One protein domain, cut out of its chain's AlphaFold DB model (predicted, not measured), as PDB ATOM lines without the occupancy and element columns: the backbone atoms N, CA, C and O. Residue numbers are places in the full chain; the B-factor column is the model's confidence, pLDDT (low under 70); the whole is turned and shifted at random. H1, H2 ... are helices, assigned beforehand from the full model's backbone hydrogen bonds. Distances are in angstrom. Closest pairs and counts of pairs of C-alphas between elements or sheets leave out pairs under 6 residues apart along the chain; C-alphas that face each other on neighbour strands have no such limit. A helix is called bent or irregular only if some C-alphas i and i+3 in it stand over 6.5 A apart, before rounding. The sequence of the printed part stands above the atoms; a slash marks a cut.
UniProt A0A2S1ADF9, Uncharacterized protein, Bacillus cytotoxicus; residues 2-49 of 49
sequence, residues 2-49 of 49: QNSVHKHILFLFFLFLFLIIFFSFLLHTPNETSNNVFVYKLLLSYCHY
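Overview. This is residues 2 to 49 of the 49 residues of an uncharacterized protein of Bacillus cytotoxicus (UniProt A0A2S1ADF9). Starting from the first printed residue, look for an open, lopsided V: one long straight helix, H1, then a bare loop of residues 28 to 34 at the corner, then a shorter helix, H2, as the second arm. The two arms do not come together, and there is no core; the whole printed part, residues 2 to 49, stands free. The printed part has 48 residues, with two named helices in the order H1, H2 and no named strand, and the class is all helix. It is extended, with a radius of gyration of the C-alphas of 17.5 A, and flat, spanning 51 by 29 by 6 A.

Arrangement. Begin with H1, residues 2 to 27, and go on to H2, residues 35 to 47. Though they follow each other along the chain, they are apart: no C-alpha of the one is within 8 A of the other. The 7 residues between them make a short link. In both H1 and H2, every O i to N i+4 pair is within hydrogen-bond range.

Along the chain. Find C-alpha 2 at (-13.954, 4.300, -6.643); from there H1 runs 37.5 A to C-alpha 27 at (-15.643, -2.594, 30.137), with z rising. Pick up H2 at C-alpha 35, (-18.555, -12.650, 39.754), and go 18.4 A to C-alpha 47 at (-7.570, -22.032, 28.384), where z has fallen. Neither helix is bent.

Size, cuts and confidence. The two C-alphas farthest apart are those of Gln 2 and Ser 34, 51.9 A. The printed part has no cut and ends at Tyr 49, the chain's last residue. Read the B-factor column for the model's confidence: the mean pLDDT is 74.0 for the printed part, 86 for H1 and 64 for H2, and it is under 70 at residues 2 to 3, 28 to 42 and 44 to 49.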
ATOM      1  N   GLN A   2     -13.986   3.470  -7.864       59.75
ATOM      2  CA  GLN A   2     -13.954   4.300  -6.643       59.75
ATOM      3  C   GLN A   2     -15.140   4.068  -5.672       59.75
ATOM      4  O   GLN A   2     -14.959   4.095  -4.457       59.75
ATOM      5  N   ASN A   3     -16.329   3.712  -6.184       64.25
ATOM      6  CA  ASN A   3     -17.505   3.382  -5.356       64.25
ATOM      7  C   ASN A   3     -17.345   2.115  -4.497       64.25
ATOM      8  O   ASN A   3     -18.057   1.971  -3.508       64.25
ATOM      9  N   SER A   4     -16.454   1.187  -4.865       70.81
ATOM     10  CA  SER A   4     -16.238  -0.045  -4.088       70.81
ATOM     11  C   SER A   4     -15.441   0.240  -2.812       70.81
ATOM     12  O   SER A   4     -15.806  -0.198  -1.723       70.81
ATOM     13  N   VAL A   5     -14.405   1.076  -2.935       80.62
ATOM     14  CA  VAL A   5     -13.553   1.496  -1.814       80.62
ATOM     15  C   VAL A   5     -14.352   2.313  -0.803       80.62
ATOM     16  O   VAL A   5     -14.249   2.079   0.397       80.62
ATOM     17  N   HIS A   6     -15.215   3.216  -1.277       83.38
ATOM     18  CA  HIS A   6     -16.052   4.015  -0.386       83.38
ATOM     19  C   HIS A   6     -17.005   3.148   0.452       83.38
ATOM     20  O   HIS A   6     -17.125   3.363   1.653       83.38
ATOM     21  N   LYS A   7     -17.603   2.105  -0.143       83.06
ATOM     22  CA  LYS A   7     -18.436   1.132   0.588       83.06
ATOM     23  C   LYS A   7     -17.638   0.351   1.635       83.06
ATOM     24  O   LYS A   7     -18.141   0.137   2.734       83.06
ATOM     25  N   HIS A   8     -16.400  -0.031   1.323       87.19
ATOM     26  CA  HIS A   8     -15.516  -0.712   2.272       87.19
ATOM     27  C   HIS A   8     -15.138   0.170   3.464       87.19
ATOM     28  O   HIS A   8     -15.181  -0.290   4.602       87.19
ATOM     29  N   ILE A   9     -14.804   1.437   3.217       91.19
ATOM     30  CA  ILE A   9     -14.477   2.400   4.278       91.19
ATOM     31  C   ILE A   9     -15.691   2.626   5.182       91.19
ATOM     32  O   ILE A   9     -15.565   2.623   6.404       91.19
ATOM     33  N   LEU A  10     -16.874   2.766   4.585       91.06
ATOM     34  CA  LEU A  10     -18.125   2.968   5.308       91.06
ATOM     35  C   LEU A  10     -18.477   1.743   6.170       91.06
ATOM     36  O   LEU A  10     -18.867   1.888   7.325       91.06
ATOM     37  N   PHE A  11     -18.252   0.535   5.650       91.75
ATOM     38  CA  PHE A  11     -18.399  -0.707   6.410       91.75
ATOM     39  C   PHE A  11     -17.409  -0.803   7.578       91.75
ATOM     40  O   PHE A  11     -17.816  -1.096   8.700       91.75
ATOM     41  N   LEU A  12     -16.124  -0.516   7.341       93.81
ATOM     42  CA  LEU A  12     -15.097  -0.517   8.387       93.81
ATOM     43  C   LEU A  12     -15.412   0.497   9.492       93.81
ATOM     44  O   LEU A  12     -15.219   0.198  10.667       93.81
ATOM     45  N   PHE A  13     -15.945   1.662   9.127       94.44
ATOM     46  CA  PHE A  13     -16.385   2.671  10.083       94.44
ATOM     47  C   PHE A  13     -17.524   2.161  10.977       94.44
ATOM     48  O   PHE A  13     -17.449   2.281  12.200       94.44
ATOM     49  N   PHE A  14     -18.547   1.526  10.399       94.19
ATOM     50  CA  PHE A  14     -19.626   0.922  11.188       94.19
ATOM     51  C   PHE A  14     -19.145  -0.229  12.073       94.19
ATOM     52  O   PHE A  14     -19.565  -0.330  13.224       94.19
ATOM     53  N   LEU A  15     -18.238  -1.063  11.564       94.12
ATOM     54  CA  LEU A  15     -17.633  -2.149  12.332       94.12
ATOM     55  C   LEU A  15     -16.847  -1.601  13.528       94.12
ATOM     56  O   LEU A  15     -16.968  -2.119  14.636       94.12
ATOM     57  N   PHE A  16     -16.094  -0.521  13.326       94.12
ATOM     58  CA  PHE A  16     -15.354   0.150  14.388       94.12
ATOM     59  C   PHE A  16     -16.279   0.743  15.457       94.12
ATOM     60  O   PHE A  16     -16.040   0.546  16.647       94.12
ATOM     61  N   LEU A  17     -17.371   1.404  15.056       95.00
ATOM     62  CA  LEU A  17     -18.373   1.918  15.998       95.00
ATOM     63  C   LEU A  17     -19.026   0.800  16.813       95.00
ATOM     64  O   LEU A  17     -19.150   0.922  18.031       95.00
ATOM     65  N   PHE A  18     -19.410  -0.298  16.159       93.94
ATOM     66  CA  PHE A  18     -19.967  -1.465  16.840       93.94
ATOM     67  C   PHE A  18     -18.984  -2.027  17.872       93.94
ATOM     68  O   PHE A  18     -19.365  -2.316  19.004       93.94
ATOM     69  N   LEU A  19     -17.710  -2.123  17.493       92.19
ATOM     70  CA  LEU A  19     -16.645  -2.610  18.355       92.19
ATOM     71  C   LEU A  19     -16.457  -1.688  19.567       92.19
ATOM     72  O   LEU A  19     -16.458  -2.184  20.688       92.19
ATOM     73  N   ILE A  20     -16.410  -0.363  19.386       91.81
ATOM     74  CA  ILE A  20     -16.346   0.591  20.508       91.81
ATOM     75  C   ILE A  20     -17.523   0.399  21.461       91.81
ATOM     76  O   ILE A  20     -17.304   0.284  22.660       91.81
ATOM     77  N   ILE A  21     -18.751   0.334  20.945       90.31
ATOM     78  CA  ILE A  21     -19.952   0.164  21.771       90.31
ATOM     79  C   ILE A  21     -19.876  -1.156  22.548       90.31
ATOM     80  O   ILE A  21     -20.094  -1.173  23.758       90.31
ATOM     81  N   PHE A  22     -19.514  -2.250  21.878       89.06
ATOM     82  CA  PHE A  22     -19.366  -3.564  22.500       89.06
ATOM     83  C   PHE A  22     -18.301  -3.561  23.602       89.06
ATOM     84  O   PHE A  22     -18.561  -4.024  24.710       89.06
ATOM     85  N   PHE A  23     -17.129  -2.982  23.335       85.56
ATOM     86  CA  PHE A  23     -16.068  -2.840  24.331       85.56
ATOM     87  C   PHE A  23     -16.469  -1.906  25.466       85.56
ATOM     88  O   PHE A  23     -16.149  -2.198  26.612       85.56
ATOM     89  N   SER A  24     -17.197  -0.826  25.188       85.94
ATOM     90  CA  SER A  24     -17.758   0.028  26.227       85.94
ATOM     91  C   SER A  24     -18.710  -0.756  27.120       85.94
ATOM     92  O   SER A  24     -18.577  -0.637  28.323       85.94
ATOM     93  N   PHE A  25     -19.593  -1.613  26.603       79.81
ATOM     94  CA  PHE A  25     -20.440  -2.465  27.452       79.81
ATOM     95  C   PHE A  25     -19.648  -3.514  28.240       79.81
ATOM     96  O   PHE A  25     -19.912  -3.741  29.421       79.81
ATOM     97  N   LEU A  26     -18.659  -4.138  27.603       78.31
ATOM     98  CA  LEU A  26     -17.818  -5.150  28.237       78.31
ATOM     99  C   LEU A  26     -16.984  -4.535  29.375       78.31
ATOM    100  O   LEU A  26     -16.876  -5.116  30.450       78.31
ATOM    101  N   LEU A  27     -16.461  -3.325  29.167       75.62
ATOM    102  CA  LEU A  27     -15.643  -2.594  30.137       75.62
ATOM    103  C   LEU A  27     -16.482  -1.840  31.184       75.62
ATOM    104  O   LEU A  27     -16.059  -1.703  32.326       75.62
ATOM    105  N   HIS A  28     -17.664  -1.349  30.802       63.00
ATOM    106  CA  HIS A  28     -18.624  -0.661  31.671       63.00
ATOM    107  C   HIS A  28     -19.565  -1.636  32.380       63.00
ATOM    108  O   HIS A  28     -20.496  -1.197  33.046       63.00
ATOM    109  N   THR A  29     -19.336  -2.951  32.275       58.94
ATOM    110  CA  THR A  29     -19.923  -3.884  33.236       58.94
ATOM    111  C   THR A  29     -19.470  -3.401  34.611       58.94
ATOM    112  O   THR A  29     -18.265  -3.440  34.886       58.94
ATOM    113  N   PRO A  30     -20.385  -2.842  35.430       51.25
ATOM    114  CA  PRO A  30     -20.007  -2.233  36.683       51.25
ATOM    115  C   PRO A  30     -19.311  -3.313  37.481       51.25
ATOM    116  O   PRO A  30     -19.704  -4.482  37.471       51.25
ATOM    117  N   ASN A  31     -18.210  -2.912  38.091       53.06
ATOM    118  CA  ASN A  31     -17.368  -3.751  38.905       53.06
ATOM    119  C   ASN A  31     -18.136  -4.118  40.191       53.06
ATOM    120  O   ASN A  31     -17.737  -3.764  41.295       53.06
ATOM    121  N   GLU A  32     -19.218  -4.885  40.062       54.59
ATOM    122  CA  GLU A  32     -19.888  -5.646  41.117       54.59
ATOM    123  C   GLU A  32     -19.001  -6.871  41.460       54.59
ATOM    124  O   GLU A  32     -19.383  -8.036  41.363       54.59
ATOM    125  N   THR A  33     -17.716  -6.572  41.684       55.62
ATOM    126  CA  THR A  33     -16.777  -7.019  42.725       55.62
ATOM    127  C   THR A  33     -16.677  -8.487  43.153       55.62
ATOM    128  O   THR A  33     -15.872  -8.783  44.030       55.62
ATOM    129  N   SER A  34     -17.342  -9.455  42.521       53.66
ATOM    130  CA  SER A  34     -17.108 -10.880  42.836       53.66
ATOM    131  C   SER A  34     -17.244 -11.831  41.646       53.66
ATOM    132  O   SER A  34     -16.363 -12.665  41.424       53.66
ATOM    133  N   ASN A  35     -18.280 -11.679  40.820       57.53
ATOM    134  CA  ASN A  35     -18.555 -12.650  39.754       57.53
ATOM    135  C   ASN A  35     -17.636 -12.513  38.530       57.53
ATOM    136  O   ASN A  35     -17.251 -13.527  37.949       57.53
ATOM    137  N   ASN A  36     -17.202 -11.301  38.167       55.81
ATOM    138  CA  ASN A  36     -16.296 -11.117  37.022       55.81
ATOM    139  C   ASN A  36     -14.903 -11.710  37.262       55.81
ATOM    140  O   ASN A  36     -14.312 -12.266  36.339       55.81
ATOM    141  N   VAL A  37     -14.400 -11.676  38.502       59.88
ATOM    142  CA  VAL A  37     -13.154 -12.371  38.863       59.88
ATOM    143  C   VAL A  37     -13.327 -13.875  38.675       59.88
ATOM    144  O   VAL A  37     -12.427 -14.528  38.156       59.88
ATOM    145  N   PHE A  38     -14.490 -14.426  39.035       60.78
ATOM    146  CA  PHE A  38     -14.780 -15.850  38.887       60.78
ATOM    147  C   PHE A  38     -14.828 -16.275  37.417       60.78
ATOM    148  O   PHE A  38     -14.167 -17.244  37.055       60.78
ATOM    149  N   VAL A  39     -15.517 -15.519  36.554       63.34
ATOM    150  CA  VAL A  39     -15.595 -15.801  35.108       63.34
ATOM    151  C   VAL A  39     -14.221 -15.707  34.446       63.34
ATOM    152  O   VAL A  39     -13.854 -16.600  33.682       63.34
ATOM    153  N   TYR A  40     -13.424 -14.689  34.784       65.38
ATOM    154  CA  TYR A  40     -12.066 -14.552  34.252       65.38
ATOM    155  C   TYR A  40     -11.171 -15.714  34.701       65.38
ATOM    156  O   TYR A  40     -10.433 -16.276  33.897       65.38
ATOM    157  N   LYS A  41     -11.279 -16.129  35.968       64.50
ATOM    158  CA  LYS A  41     -10.526 -17.263  36.521       64.50
ATOM    159  C   LYS A  41     -10.945 -18.596  35.891       64.50
ATOM    160  O   LYS A  41     -10.091 -19.448  35.667       64.50
ATOM    161  N   LEU A  42     -12.229 -18.760  35.560       68.19
ATOM    162  CA  LEU A  42     -12.774 -19.942  34.883       68.19
ATOM    163  C   LEU A  42     -12.297 -20.024  33.430       68.19
ATOM    164  O   LEU A  42     -11.814 -21.070  33.012       68.19
ATOM    165  N   LEU A  43     -12.346 -18.913  32.691       70.31
ATOM    166  CA  LEU A  43     -11.808 -18.824  31.328       70.31
ATOM    167  C   LEU A  43     -10.305 -19.105  31.287       70.31
ATOM    168  O   LEU A  43      -9.841 -19.859  30.437       70.31
ATOM    169  N   LEU A  44      -9.550 -18.548  32.234       69.50
ATOM    170  CA  LEU A  44      -8.106 -18.759  32.327       69.50
ATOM    171  C   LEU A  44      -7.773 -20.214  32.697       69.50
ATOM    172  O   LEU A  44      -6.827 -20.777  32.160       69.50
ATOM    173  N   SER A  45      -8.595 -20.848  33.541       64.25
ATOM    174  CA  SER A  45      -8.475 -22.276  33.853       64.25
ATOM    175  C   SER A  45      -8.851 -23.182  32.678       64.25
ATOM    176  O   SER A  45      -8.249 -24.240  32.539       64.25
ATOM    177  N   TYR A  46      -9.825 -22.798  31.849       67.56
ATOM    178  CA  TYR A  46     -10.242 -23.571  30.674       67.56
ATOM    179  C   TYR A  46      -9.259 -23.427  29.509       67.56
ATOM    180  O   TYR A  46      -9.108 -24.338  28.713       67.56
ATOM    181  N   CYS A  47      -8.580 -22.282  29.410       63.50
ATOM    182  CA  CYS A  47      -7.570 -22.032  28.384       63.50
ATOM    183  C   CYS A  47      -6.208 -22.673  28.713       63.50
ATOM    184  O   CYS A  47      -5.344 -22.750  27.842       63.50
ATOM    185  N   HIS A  48      -5.998 -23.085  29.968       52.91
ATOM    186  CA  HIS A  48      -4.782 -23.753  30.440       52.91
ATOM    187  C   HIS A  48      -4.915 -25.292  30.483       52.91
ATOM    188  O   HIS A  48      -3.953 -25.975  30.834       52.91
ATOM    189  N   TYR A  49      -6.094 -25.831  30.159       49.47
ATOM    190  CA  TYR A  49      -6.360 -27.267  30.029       49.47
ATOM    191  C   TYR A  49      -6.463 -27.642  28.550       49.47
ATOM    192  O   TYR A  49      -6.005 -28.751  28.197       49.47
TER     193      TYR A  49